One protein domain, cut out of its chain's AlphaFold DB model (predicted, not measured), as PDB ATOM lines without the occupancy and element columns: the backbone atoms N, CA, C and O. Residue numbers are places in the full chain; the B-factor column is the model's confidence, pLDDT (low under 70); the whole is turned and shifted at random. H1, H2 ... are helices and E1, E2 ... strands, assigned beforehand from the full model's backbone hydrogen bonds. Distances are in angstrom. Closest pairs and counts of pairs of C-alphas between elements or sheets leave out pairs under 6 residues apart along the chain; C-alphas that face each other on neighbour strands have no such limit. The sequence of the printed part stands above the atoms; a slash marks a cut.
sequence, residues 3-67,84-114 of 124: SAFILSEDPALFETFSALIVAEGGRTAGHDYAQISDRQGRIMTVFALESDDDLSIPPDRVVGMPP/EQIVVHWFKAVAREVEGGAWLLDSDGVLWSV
ATOM      1  N   SER A   3     150.537 160.045 151.203       91.38
ATOM      2  CA  SER A   3     150.968 161.049 150.238       91.38
ATOM      3  C   SER A   3     150.085 161.050 148.998       91.38
ATOM      4  O   SER A   3     149.643 159.997 148.554       91.38
ATOM      5  N   ALA A   4     149.878 162.229 148.430       93.31
ATOM      6  CA  ALA A   4     149.179 162.428 147.167       93.31
ATOM      7  C   ALA A   4     149.866 163.548 146.383       93.31
ATOM      8  O   ALA A   4     150.605 164.347 146.970       93.31
ATOM      9  N   PHE A   5     149.585 163.635 145.085       95.06
ATOM     10  CA  PHE A   5     150.073 164.735 144.259       95.06
ATOM     11  C   PHE A   5     148.943 165.691 143.911       95.06
ATOM     12  O   PHE A   5     147.839 165.273 143.564       95.06
ATOM     13  N   ILE A   6     149.235 166.985 143.981       96.00
ATOM     14  CA  ILE A   6     148.381 168.036 143.434       96.00
ATOM     15  C   ILE A   6     149.103 168.632 142.235       96.00
ATOM     16  O   ILE A   6     150.289 168.937 142.309       96.00
ATOM     17  N   LEU A   7     148.371 168.756 141.135       95.69
ATOM     18  CA  LEU A   7     148.867 169.117 139.817       95.69
ATOM     19  C   LEU A   7     148.108 170.337 139.301       95.69
ATOM     20  O   LEU A   7     146.909 170.468 139.560       95.69
ATOM     21  N   SER A   8     148.781 171.203 138.551       96.06
ATOM     22  CA  SER A   8     148.179 172.402 137.960       96.06
ATOM     23  C   SER A   8     148.876 172.804 136.664       96.06
ATOM     24  O   SER A   8     150.057 172.524 136.470       96.06
ATOM     25  N   GLU A   9     148.147 173.491 135.786       94.56
ATOM     26  CA  GLU A   9     148.747 174.189 134.638       94.56
ATOM     27  C   GLU A   9     149.445 175.494 135.059       94.56
ATOM     28  O   GLU A   9     150.271 176.021 134.316       94.56
ATOM     29  N   ASP A  10     149.147 175.997 136.258       95.31
ATOM     30  CA  ASP A  10     149.820 177.149 136.849       95.31
ATOM     31  C   ASP A  10     151.241 176.780 137.321       95.31
ATOM     32  O   ASP A  10     151.381 176.003 138.273       95.31
ATOM     33  N   PRO A  11     152.307 177.348 136.717       93.38
ATOM     34  CA  PRO A  11     153.685 177.078 137.122       93.38
ATOM     35  C   PRO A  11     154.005 177.562 138.542       93.38
ATOM     36  O   PRO A  11     154.970 177.082 139.125       93.38
ATOM     37  N   ALA A  12     153.208 178.479 139.100       94.38
ATOM     38  CA  ALA A  12     153.353 179.000 140.456       94.38
ATOM     39  C   ALA A  12     152.506 178.224 141.484       94.38
ATOM     40  O   ALA A  12     152.182 178.751 142.551       94.38
ATOM     41  N   LEU A  13     152.103 176.980 141.175       95.38
ATOM     42  CA  LEU A  13     151.264 176.153 142.049       95.38
ATOM     43  C   LEU A  13     151.784 176.119 143.490       95.38
ATOM     44  O   LEU A  13     151.008 176.355 144.419       95.38
ATOM     45  N   PHE A  14     153.071 175.824 143.688       95.69
ATOM     46  CA  PHE A  14     153.631 175.707 145.031       95.69
ATOM     47  C   PHE A  14     153.628 177.052 145.758       95.69
ATOM     48  O   PHE A  14     153.233 177.116 146.919       95.69
ATOM     49  N   GLU A  15     154.024 178.133 145.091       95.44
ATOM     50  CA  GLU A  15     154.040 179.483 145.647       95.44
ATOM     51  C   GLU A  15     152.639 179.920 146.073       95.44
ATOM     52  O   GLU A  15     152.462 180.404 147.193       95.44
ATOM     53  N   THR A  16     151.637 179.682 145.225       96.12
ATOM     54  CA  THR A  16     150.225 179.960 145.509       96.12
ATOM     55  C   THR A  16     149.737 179.138 146.701       96.12
ATOM     56  O   THR A  16     149.132 179.675 147.633       96.12
ATOM     57  N   PHE A  17     150.049 177.842 146.736       96.50
ATOM     58  CA  PHE A  17     149.651 176.960 147.833       96.50
ATOM     59  C   PHE A  17     150.327 177.348 149.157       96.50
ATOM     60  O   PHE A  17     149.685 177.444 150.204       96.50
ATOM     61  N   SER A  18     151.626 177.620 149.108       96.81
ATOM     62  CA  SER A  18     152.443 178.052 150.236       96.81
ATOM     63  C   SER A  18     151.942 179.377 150.812       96.81
ATOM     64  O   SER A  18     151.732 179.487 152.023       96.81
ATOM     65  N   ALA A  19     151.649 180.359 149.953       96.19
ATOM     66  CA  ALA A  19     151.074 181.637 150.362       96.19
ATOM     67  C   ALA A  19     149.716 181.457 151.057       96.19
ATOM     68  O   ALA A  19     149.480 182.062 152.105       96.19
ATOM     69  N   LEU A  20     148.854 180.581 150.528       96.44
ATOM     70  CA  LEU A  20     147.557 180.273 151.129       96.44
ATOM     71  C   LEU A  20     147.705 179.601 152.504       96.44
ATOM     72  O   LEU A  20     147.021 179.970 153.458       96.44
ATOM     73  N   ILE A  21     148.638 178.653 152.638       96.06
ATOM     74  CA  ILE A  21     148.962 178.007 153.918       96.06
ATOM     75  C   ILE A  21     149.427 179.040 154.951       96.06
ATOM     76  O   ILE A  21     148.966 179.016 156.093       96.06
ATOM     77  N   VAL A  22     150.320 179.956 154.569       96.06
ATOM     78  CA  VAL A  22     150.821 181.014 155.463       96.06
ATOM     79  C   VAL A  22     149.703 181.971 155.871       96.06
ATOM     80  O   VAL A  22     149.620 182.341 157.044       96.06
ATOM     81  N   ALA A  23     148.820 182.344 154.940       95.75
ATOM     82  CA  ALA A  23     147.696 183.238 155.215       95.75
ATOM     83  C   ALA A  23     146.746 182.686 156.295       95.75
ATOM     84  O   ALA A  23     146.211 183.451 157.095       95.75
ATOM     85  N   GLU A  24     146.606 181.362 156.382       94.94
ATOM     86  CA  GLU A  24     145.766 180.670 157.370       94.94
ATOM     87  C   GLU A  24     146.524 180.257 158.648       94.94
ATOM     88  O   GLU A  24     146.055 179.432 159.438       94.94
ATOM     89  N   GLY A  25     147.705 180.835 158.889       94.94
ATOM     90  CA  GLY A  25     148.486 180.603 160.108       94.94
ATOM     91  C   GLY A  25     149.366 179.353 160.071       94.94
ATOM     92  O   GLY A  25     149.848 178.905 161.115       94.94
ATOM     93  N   GLY A  26     149.588 178.789 158.884       95.81
ATOM     94  CA  GLY A  26     150.634 177.808 158.645       95.81
ATOM     95  C   GLY A  26     152.035 178.424 158.663       95.81
ATOM     96  O   GLY A  26     152.243 179.595 158.981       95.81
ATOM     97  N   ARG A  27     153.028 177.606 158.330       95.06
ATOM     98  CA  ARG A  27     154.446 177.977 158.310       95.06
ATOM     99  C   ARG A  27     155.132 177.413 157.082       95.06
ATOM    100  O   ARG A  27     154.803 176.316 156.645       95.06
ATOM    101  N   THR A  28     156.134 178.116 156.589       92.19
ATOM    102  CA  THR A  28     157.069 177.612 155.582       92.19
ATOM    103  C   THR A  28     158.420 177.355 156.228       92.19
ATOM    104  O   THR A  28     158.744 177.950 157.262       92.19
ATOM    105  N   ALA A  29     159.228 176.488 155.628       83.19
ATOM    106  CA  ALA A  29     160.664 176.543 155.858       83.19
ATOM    107  C   ALA A  29     161.390 176.575 154.518       83.19
ATOM    108  O   ALA A  29     161.385 175.605 153.764       83.19
ATOM    109  N   GLY A  30     162.011 177.720 154.235       78.50
ATOM    110  CA  GLY A  30     162.650 177.963 152.946       78.50
ATOM    111  C   GLY A  30     161.642 177.993 151.799       78.50
ATOM    112  O   GLY A  30     160.513 178.461 151.968       78.50
ATOM    113  N   HIS A  31     162.086 177.505 150.643       79.00
ATOM    114  CA  HIS A  31     161.316 177.457 149.401       79.00
ATOM    115  C   HIS A  31     160.789 176.050 149.079       79.00
ATOM    116  O   HIS A  31     160.176 175.866 148.037       79.00
ATOM    117  N   ASP A  32     160.976 175.086 149.986       88.25
ATOM    118  CA  ASP A  32     160.820 173.669 149.644       88.25
ATOM    119  C   ASP A  32     159.552 173.057 150.245       88.25
ATOM    120  O   ASP A  32     159.025 172.081 149.715       88.25
ATOM    121  N   TYR A  33     159.042 173.608 151.357       94.25
ATOM    122  CA  TYR A  33     157.786 173.138 151.937       94.25
ATOM    123  C   TYR A  33     156.998 174.190 152.722       94.25
ATOM    124  O   TYR A  33     157.538 175.127 153.323       94.25
ATOM    125  N   ALA A  34     155.688 173.958 152.773       96.75
ATOM    126  CA  ALA A  34     154.715 174.671 153.586       96.75
ATOM    127  C   ALA A  34     153.928 173.670 154.443       96.75
ATOM    128  O   ALA A  34     153.617 172.565 154.011       96.75
ATOM    129  N   GLN A  35     153.604 174.029 155.678       97.00
ATOM    130  CA  GLN A  35     152.911 173.158 156.620       97.00
ATOM    131  C   GLN A  35     151.812 173.913 157.352       97.00
ATOM    132  O   GLN A  35     152.013 175.036 157.814       97.00
ATOM    133  N   ILE A  36     150.680 173.249 157.552       96.38
ATOM    134  CA  ILE A  36     149.578 173.762 158.355       96.38
ATOM    135  C   ILE A  36     149.099 172.723 159.359       96.38
ATOM    136  O   ILE A  36     149.134 171.518 159.107       96.38
ATOM    137  N   SER A  37     148.656 173.217 160.510       95.12
ATOM    138  CA  SER A  37     147.930 172.453 161.512       95.12
ATOM    139  C   SER A  37     146.557 173.079 161.666       95.12
ATOM    140  O   SER A  37     146.451 174.266 161.970       95.12
ATOM    141  N   ASP A  38     145.502 172.295 161.488       90.56
ATOM    142  CA  ASP A  38     144.152 172.805 161.695       90.56
ATOM    143  C   ASP A  38     143.796 172.922 163.190       90.56
ATOM    144  O   ASP A  38     144.574 172.569 164.083       90.56
ATOM    145  N   ARG A  39     142.574 173.386 163.482       89.12
ATOM    146  CA  ARG A  39     142.070 173.547 164.860       89.12
ATOM    147  C   ARG A  39     141.954 172.235 165.647       89.12
ATOM    148  O   ARG A  39     141.806 172.282 166.863       89.12
ATOM    149  N   GLN A  40     141.984 171.088 164.974       90.31
ATOM    150  CA  GLN A  40     141.958 169.759 165.588       90.31
ATOM    151  C   GLN A  40     143.373 169.181 165.764       90.31
ATOM    152  O   GLN A  40     143.515 168.055 166.237       90.31
ATOM    153  N   GLY A  41     144.419 169.929 165.395       91.12
ATOM    154  CA  GLY A  41     145.806 169.468 165.435       91.12
ATOM    155  C   GLY A  41     146.175 168.531 164.282       91.12
ATOM    156  O   GLY A  41     147.170 167.812 164.372       91.12
ATOM    157  N   ARG A  42     145.370 168.488 163.211       93.12
ATOM    158  CA  ARG A  42     145.661 167.685 162.020       93.12
ATOM    159  C   ARG A  42     146.675 168.426 161.166       93.12
ATOM    160  O   ARG A  42     146.439 169.570 160.786       93.12
ATOM    161  N   ILE A  43     147.782 167.755 160.872       94.31
ATOM    162  CA  ILE A  43     148.908 168.328 160.138       94.31
ATOM    163  C   ILE A  43     148.858 167.879 158.679       94.31
ATOM    164  O   ILE A  43     148.611 166.703 158.394       94.31
ATOM    165  N   MET A  44     149.128 168.825 157.786       96.38
ATOM    166  CA  MET A  44     149.390 168.606 156.368       96.38
ATOM    167  C   MET A  44     150.658 169.370 155.985       96.38
ATOM    168  O   MET A  44     150.810 170.532 156.371       96.38
ATOM    169  N   THR A  45     151.544 168.724 155.233       97.19
ATOM    170  CA  THR A  45     152.751 169.339 154.668       97.19
ATOM    171  C   THR A  45     152.676 169.256 153.150       97.19
ATOM    172  O   THR A  45     152.340 168.206 152.618       97.19
ATOM    173  N   VAL A  46     152.974 170.351 152.464       96.62
ATOM    174  CA  VAL A  46     153.065 170.453 151.006       96.62
ATOM    175  C   VAL A  46     154.525 170.692 150.661       96.62
ATOM    176  O   VAL A  46     155.136 171.582 151.252       96.62
ATOM    177  N   PHE A  47     155.064 169.931 149.719       95.25
ATOM    178  CA  PHE A  47     156.431 170.071 149.235       95.25
ATOM    179  C   PHE A  47     156.431 170.510 147.774       95.25
ATOM    180  O   PHE A  47     155.611 170.042 146.976       95.25
ATOM    181  N   ALA A  48     157.360 171.397 147.433       92.81
ATOM    182  CA  ALA A  48     157.669 171.713 146.049       92.81
ATOM    183  C   ALA A  48     158.302 170.482 145.383       92.81
ATOM    184  O   ALA A  48     159.135 169.805 145.989       92.81
ATOM    185  N   LEU A  49     157.920 170.195 144.139       87.44
ATOM    186  CA  LEU A  49     158.572 169.177 143.316       87.44
ATOM    187  C   LEU A  49     159.259 169.862 142.139       87.44
ATOM    188  O   LEU A  49     158.604 170.500 141.321       87.44
ATOM    189  N   GLU A  50     160.582 169.724 142.053       69.19
ATOM    190  CA  GLU A  50     161.367 170.271 140.936       69.19
ATOM    191  C   GLU A  50     161.330 169.359 139.700       69.19
ATOM    192  O   GLU A  50     161.410 169.829 138.566       69.19
ATOM    193  N   SER A  51     161.173 168.053 139.911       62.22
ATOM    194  CA  SER A  51     160.906 167.061 138.871       62.22
ATOM    195  C   SER A  51     160.409 165.788 139.537       62.22
ATOM    196  O   SER A  51     161.061 165.315 140.469       62.22
ATOM    197  N   ASP A  52     159.309 165.219 139.056       62.47
ATOM    198  CA  ASP A  52     158.882 163.901 139.506       62.47
ATOM    199  C   ASP A  52     158.816 162.946 138.316       62.47
ATOM    200  O   ASP A  52     157.941 163.059 137.450       62.47
ATOM    201  N   ASP A  53     159.782 162.029 138.258       61.56
ATOM    202  CA  ASP A  53     159.805 160.954 137.267       61.56
ATOM    203  C   ASP A  53     158.542 160.077 137.392       61.56
ATOM    204  O   ASP A  53     158.111 159.490 136.396       61.56
ATOM    205  N   ASP A  54     157.883 160.051 138.560       60.22
ATOM    206  CA  ASP A  54     156.651 159.286 138.784       60.22
ATOM    207  C   ASP A  54     155.440 159.885 138.041       60.22
ATOM    208  O   ASP A  54     154.509 159.158 137.690       60.22
ATOM    209  N   LEU A  55     155.473 161.175 137.673       70.88
ATOM    210  CA  LEU A  55     154.436 161.812 136.842       70.88
ATOM    211  C   LEU A  55     154.573 161.494 135.345       70.88
ATOM    212  O   LEU A  55     153.732 161.905 134.538       70.88
ATOM    213  N   SER A  56     155.620 160.762 134.954       67.38
ATOM    214  CA  SER A  56     155.748 160.227 133.594       67.38
ATOM    215  C   SER A  56     154.812 159.041 133.338       67.38
ATOM    216  O   SER A  56     154.498 158.742 132.181       67.38
ATOM    217  N   ILE A  57     154.339 158.384 134.403       68.94
ATOM    218  CA  ILE A  57     153.394 157.276 134.319       68.94
ATOM    219  C   ILE A  57     151.980 157.868 134.191       68.94
ATOM    220  O   ILE A  57     151.552 158.635 135.055       68.94
ATOM    221  N   PRO A  58     151.239 157.563 133.109       81.81
ATOM    222  CA  PRO A  58     149.884 158.070 132.940       81.81
ATOM    223  C   PRO A  58     148.959 157.528 134.041       81.81
ATOM    224  O   PRO A  58     149.172 156.412 134.516       81.81
ATOM    225  N   PRO A  59     147.904 158.271 134.412       91.12
ATOM    226  CA  PRO A  59     146.963 157.815 135.420       91.12
ATOM    227  C   PRO A  59     146.164 156.627 134.880       91.12
ATOM    228  O   PRO A  59     145.788 156.603 133.703       91.12
ATOM    229  N   ASP A  60     145.833 155.680 135.752       92.75
ATOM    230  CA  ASP A  60     145.010 154.515 135.406       92.75
ATOM    231  C   ASP A  60     143.585 154.934 135.019       92.75
ATOM    232  O   ASP A  60     142.910 154.289 134.209       92.75
ATOM    233  N   ARG A  61     143.114 156.044 135.598       95.38
ATOM    234  CA  ARG A  61     141.789 156.604 135.340       95.38
ATOM    235  C   ARG A  61     141.771 158.113 135.557       95.38
ATOM    236  O   ARG A  61     142.402 158.625 136.471       95.38
ATOM    237  N   VAL A  62     140.955 158.818 134.774       96.31
ATOM    238  CA  VAL A  62     140.646 160.241 134.981       96.31
ATOM    239  C   VAL A  62     139.174 160.408 135.361       96.31
ATOM    240  O   VAL A  62     138.294 159.806 134.738       96.31
ATOM    241  N   VAL A  63     138.898 161.225 136.379       97.06
ATOM    242  CA  VAL A  63     137.548 161.592 136.828       97.06
ATOM    243  C   VAL A  63     137.347 163.101 136.691       97.06
ATOM    244  O   VAL A  63     138.039 163.905 137.315       97.06
ATOM    245  N   GLY A  64     136.353 163.483 135.888       96.19
ATOM    246  CA  GLY A  64     136.088 164.875 135.527       96.19
ATOM    247  C   GLY A  64     136.822 165.291 134.253       96.19
ATOM    248  O   GLY A  64     137.049 164.472 133.363       96.19
ATOM    249  N   MET A  65     137.157 166.576 134.151       94.25
ATOM    250  CA  MET A  65     137.869 167.118 132.992       94.25
ATOM    251  C   MET A  65     139.368 166.792 133.081       94.25
ATOM    252  O   MET A  65     139.972 167.118 134.106       94.25
ATOM    253  N   PRO A  66     139.983 166.182 132.051       94.62
ATOM    254  CA  PRO A  66     141.430 165.989 132.013       94.62
ATOM    255  C   PRO A  66     142.164 167.330 131.827       94.62
ATOM    256  O   PRO A  66     141.556 168.282 131.323       94.62
ATOM    257  N   PRO A  67     143.457 167.407 132.185       93.81
ATOM    258  CA  PRO A  67     144.302 168.538 131.811       93.81
ATOM    259  C   PRO A  67     144.455 168.634 130.291       93.81
ATOM    260  O   PRO A  67     144.366 167.625 129.583       93.81
ATOM    261  N   GLU A  84     142.489 162.517 155.170       92.56
ATOM    262  CA  GLU A  84     142.202 162.799 153.759       92.56
ATOM    263  C   GLU A  84     141.391 164.091 153.604       92.56
ATOM    264  O   GLU A  84     141.587 164.875 152.678       92.56
ATOM    265  N   GLN A  85     140.535 164.392 154.587       91.69
ATOM    266  CA  GLN A  85     139.667 165.567 154.544       91.69
ATOM    267  C   GLN A  85     140.453 166.883 154.572       91.69
ATOM    268  O   GLN A  85     139.969 167.874 154.026       91.69
ATOM    269  N   ILE A  86     141.638 166.917 155.206       93.19
ATOM    270  CA  ILE A  86     142.473 168.127 155.192       93.19
ATOM    271  C   ILE A  86     143.021 168.370 153.783       93.19
ATOM    272  O   ILE A  86     142.950 169.494 153.300       93.19
ATOM    273  N   VAL A  87     143.430 167.321 153.070       94.81
ATOM    274  CA  VAL A  87     143.927 167.438 151.694       94.81
ATOM    275  C   VAL A  87     142.820 167.881 150.760       94.81
ATOM    276  O   VAL A  87     143.004 168.848 150.038       94.81
ATOM    277  N   VAL A  88     141.645 167.245 150.804       95.12
ATOM    278  CA  VAL A  88     140.526 167.628 149.925       95.12
ATOM    279  C   VAL A  88     140.094 169.075 150.174       95.12
ATOM    280  O   VAL A  88     139.764 169.795 149.231       95.12
ATOM    281  N   HIS A  89     140.104 169.523 151.433       94.62
ATOM    282  CA  HIS A  89     139.829 170.915 151.777       94.62
ATOM    283  C   HIS A  89     140.840 171.868 151.127       94.62
ATOM    284  O   HIS A  89     140.439 172.809 150.443       94.62
ATOM    285  N   TRP A  90     142.132 171.600 151.309       95.94
ATOM    286  CA  TRP A  90     143.210 172.450 150.812       95.94
ATOM    287  C   TRP A  90     143.379 172.397 149.298       95.94
ATOM    288  O   TRP A  90     143.574 173.436 148.680       95.94
ATOM    289  N   PHE A  91     143.193 171.229 148.690       97.12
ATOM    290  CA  PHE A  91     143.120 171.049 147.246       97.12
ATOM    291  C   PHE A  91     142.033 171.937 146.636       97.12
ATOM    292  O   PHE A  91     142.291 172.695 145.708       97.12
ATOM    293  N   LYS A  92     140.820 171.918 147.204       96.88
ATOM    294  CA  LYS A  92     139.733 172.797 146.748       96.88
ATOM    295  C   LYS A  92     140.029 174.278 146.971       96.88
ATOM    296  O   LYS A  92     139.464 175.101 146.256       96.88
ATOM    297  N   ALA A  93     140.835 174.618 147.973       96.50
ATOM    298  CA  ALA A  93     141.206 175.994 148.260       96.50
ATOM    299  C   ALA A  93     142.253 176.503 147.257       96.50
ATOM    300  O   ALA A  93     141.991 177.494 146.587       96.50
ATOM    301  N   VAL A  94     143.361 175.777 147.056       96.88
ATOM    302  CA  VAL A  94     144.400 176.159 146.080       96.88
ATOM    303  C   VAL A  94     143.867 176.168 144.646       96.88
ATOM    304  O   VAL A  94     144.169 177.076 143.884       96.88
ATOM    305  N   ALA A  95     142.975 175.236 144.300       96.88
ATOM    306  CA  ALA A  95     142.359 175.155 142.977       96.88
ATOM    307  C   ALA A  95     141.505 176.377 142.584       96.88
ATOM    308  O   ALA A  95     141.141 176.516 141.421       96.88
ATOM    309  N   ARG A  96     141.121 177.225 143.550       96.88
ATOM    310  CA  ARG A  96     140.406 178.486 143.285       96.88
ATOM    311  C   ARG A  96     141.348 179.640 142.965       96.88
ATOM    312  O   ARG A  96     140.892 180.621 142.389       96.88
ATOM    313  N   GLU A  97     142.605 179.517 143.370       96.81
ATOM    314  CA  GLU A  97     143.615 180.567 143.260       96.81
ATOM    315  C   GLU A  97     144.538 180.349 142.055       96.81
ATOM    316  O   GLU A  97     145.080 181.314 141.530       96.81
ATOM    317  N   VAL A  98     144.704 179.101 141.606       95.56
ATOM    318  CA  VAL A  98     145.552 178.764 140.453       95.56
ATOM    319  C   VAL A  98     144.828 178.921 139.118       95.56
ATOM    320  O   VAL A  98     143.628 178.652 138.991       95.56
ATOM    321  N   GLU A  99     145.582 179.307 138.093       90.19
ATOM    322  CA  GLU A  99     145.100 179.374 136.712       90.19
ATOM    323  C   GLU A  99     145.129 177.996 136.016       90.19
ATOM    324  O   GLU A  99     145.848 177.083 136.411       90.19
ATOM    325  N   GLY A 100     144.317 177.816 134.968       85.06
ATOM    326  CA  GLY A 100     144.362 176.619 134.104       85.06
ATOM    327  C   GLY A 100     143.800 175.319 134.706       85.06
ATOM    328  O   GLY A 100     143.608 174.344 133.986       85.06
ATOM    329  N   GLY A 101     143.419 175.324 135.985       93.12
ATOM    330  CA  GLY A 101     142.753 174.207 136.656       93.12
ATOM    331  C   GLY A 101     143.694 173.379 137.525       93.12
ATOM    332  O   GLY A 101     144.911 173.485 137.437       93.12
ATOM    333  N   ALA A 102     143.105 172.557 138.395       96.94
ATOM    334  CA  ALA A 102     143.848 171.741 139.344       96.94
ATOM    335  C   ALA A 102     143.320 170.307 139.389       96.94
ATOM    336  O   ALA A 102     142.104 170.055 139.334       96.94
ATOM    337  N   TRP A 103     144.253 169.378 139.558       97.44
ATOM    338  CA  TRP A 103     143.995 167.952 139.659       97.44
ATOM    339  C   TRP A 103     144.684 167.363 140.876       97.44
ATOM    340  O   TRP A 103     145.710 167.862 141.332       97.44
ATOM    341  N   LEU A 104     144.111 166.289 141.394       96.62
ATOM    342  CA  LEU A 104     144.698 165.486 142.447       96.62
ATOM    343  C   LEU A 104     144.931 164.080 141.898       96.62
ATOM    344  O   LEU A 104     143.992 163.471 141.392       96.62
ATOM    345  N   LEU A 105     146.155 163.572 141.996       95.44
ATOM    346  CA  LEU A 105     146.476 162.174 141.719       95.44
ATOM    347  C   LEU A 105     146.510 161.420 143.048       95.44
ATOM    348  O   LEU A 105     147.289 161.761 143.943       95.44
ATOM    349  N   ASP A 106     145.616 160.445 143.182       92.88
ATOM    350  CA  ASP A 106     145.460 159.650 144.396       92.88
ATOM    351  C   ASP A 106     146.339 158.385 144.387       92.88
ATOM    352  O   ASP A 106     147.075 158.120 143.434       92.88
ATOM    353  N   SER A 107     146.299 157.612 145.477       90.56
ATOM    354  CA  SER A 107     147.167 156.440 145.654       90.56
ATOM    355  C   SER A 107     146.808 155.241 144.765       90.56
ATOM    356  O   SER A 107     147.640 154.351 144.593       90.56
ATOM    357  N   ASP A 108     145.612 155.238 144.165       91.44
ATOM    358  CA  ASP A 108     145.154 154.214 143.219       91.44
ATOM    359  C   ASP A 108     145.433 154.614 141.757       91.44
ATOM    360  O   ASP A 108     144.932 153.976 140.831       91.44
ATOM    361  N   GLY A 109     146.194 155.692 141.527       91.88
ATOM    362  CA  GLY A 109     146.502 156.183 140.184       91.88
ATOM    363  C   GLY A 109     145.326 156.893 139.508       91.88
ATOM    364  O   GLY A 109     145.324 157.057 138.283       91.88
ATOM    365  N   VAL A 110     144.311 157.322 140.269       95.25
ATOM    366  CA  VAL A 110     143.163 158.058 139.737       95.25
ATOM    367  C   VAL A 110     143.439 159.559 139.785       95.25
ATOM    368  O   VAL A 110     143.732 160.132 140.834       95.25
ATOM    369  N   LEU A 111     143.297 160.218 138.636       96.44
ATOM    370  CA  LEU A 111     143.414 161.664 138.503       96.44
ATOM    371  C   LEU A 111     142.038 162.330 138.625       96.44
ATOM    372  O   LEU A 111     141.177 162.188 137.753       96.44
ATOM    373  N   TRP A 112     141.846 163.104 139.684       97.56
ATOM    374  CA  TRP A 112     140.604 163.791 140.008       97.56
ATOM    375  C   TRP A 112     140.685 165.272 139.655       97.56
ATOM    376  O   TRP A 112     141.483 166.011 140.226       97.56
ATOM    377  N   SER A 113     139.807 165.741 138.771       97.12
ATOM    378  CA  SER A 113     139.583 167.180 138.596       97.12
ATOM    379  C   SER A 113     138.943 167.777 139.851       97.12
ATOM    380  O   SER A 113     138.044 167.171 140.442       97.12
ATOM    381  N   VAL A 114     139.321 169.005 140.224       96.38
ATOM    382  CA  VAL A 114     138.741 169.705 141.388       96.38
ATOM    383  C   VAL A 114     137.207 169.751 141.375       96.38
ATOM    384  O   VAL A 114     136.568 169.641 142.423       96.38
TER     385      VAL A 114
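This is residues 3 to 67 and 84 to 114 of the 124 residues of an uncharacterized protein of Leifsonia xyli (UniProt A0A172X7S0). Two small sheets stand next to each other, the four-stranded E1 E6 E7 E5 and the three-stranded E2 E3 E4, and helix H3 packs on both of them where strands E1 and E4 come near each other. H1 covers the same face of the three-stranded sheet as H3, while the short H2 lies far from both other helices, on the stretch that leads from E4 to E5. The printed part has 96 residues, with three named helices and seven named strands in the order E1 H1 E2 E3 E4 H2 E5 H3 E6 E7; its class is mixed, helices and strands. The larger sheet has the order E1, E6, E7, E5 and is mixed; the smaller has the order E2, E3, E4 and is antiparallel. The whole is compact, with a radius of gyration of the C-alphas of 13.1 A and spans of 35 by 26 by 22 A.

In the larger sheet, E1 is residues 3 to 8, 17.0 A long, beginning at C-alpha 3 (150.968, 161.049, 150.238). E6 is residues 102 to 105, E7 residues 110 to 113, ending at C-alpha 113 (139.583, 167.180, 138.596), and E5 residues 61 to 63. In the smaller sheet, E2 is residues 27 to 29, E3 residues 33 to 37, 13.8 A, and E4 residues 43 to 48, 16.9 A. H1 is residues 13 to 23, 15.4 A; H2 is residues 53 to 56; H3 is residues 84 to 94, 15.6 A, beginning at C-alpha 84 (142.202, 162.799, 153.759).

E1 and E6 are antiparallel, with N 7 and O 103 at 2.8 A, within hydrogen-bond range. The hairpin of E6 and E7 has N 112 and O 104 at 2.8 A. E7 and E5 are parallel, with N 63 and O 111 at 2.8 A. H3 is on this sheet at a height of 9.3 A and runs along the strands, at 14 degrees to E6 on the local plane. The closest C-alphas of H3 and E1 are those of Phe 91 and Ile 6, 7.2 A. E2, E3 and E4 form a meander, each strand the antiparallel neighbour of the one before, with N 27 and O 35 at 2.8 A and N 46 and O 34 at 2.8 A. H1 is on this sheet at a height of 8.0 A, slantwise to the strands, at 36 degrees to E3 on the local plane; the C-alphas of Ser 18 and Ala 34 are their closest, 5.3 A. H3 is on the same face, over E4. H1 and H3 touch, about perpendicular at 76 degrees, closest at the C-alphas of Phe 17 and Val 94, 5.6 A. H2 is on neither sheet. In H1 and H3 every O i to N i+4 pair is within hydrogen-bond range; H2 is too short for one.

The C-alphas farthest apart are those of Arg 39 and Ser 56, 36.6 A. Residues 68 to 83 are not printed, and C-alphas 67 and 84 are 22.8 A apart across the cut. Of the links that are printed whole, H3 to E6 is short and the others are tight. The mean pLDDT of the printed part is 91.6; residues 50 to 54 and 56 to 57 are under 70.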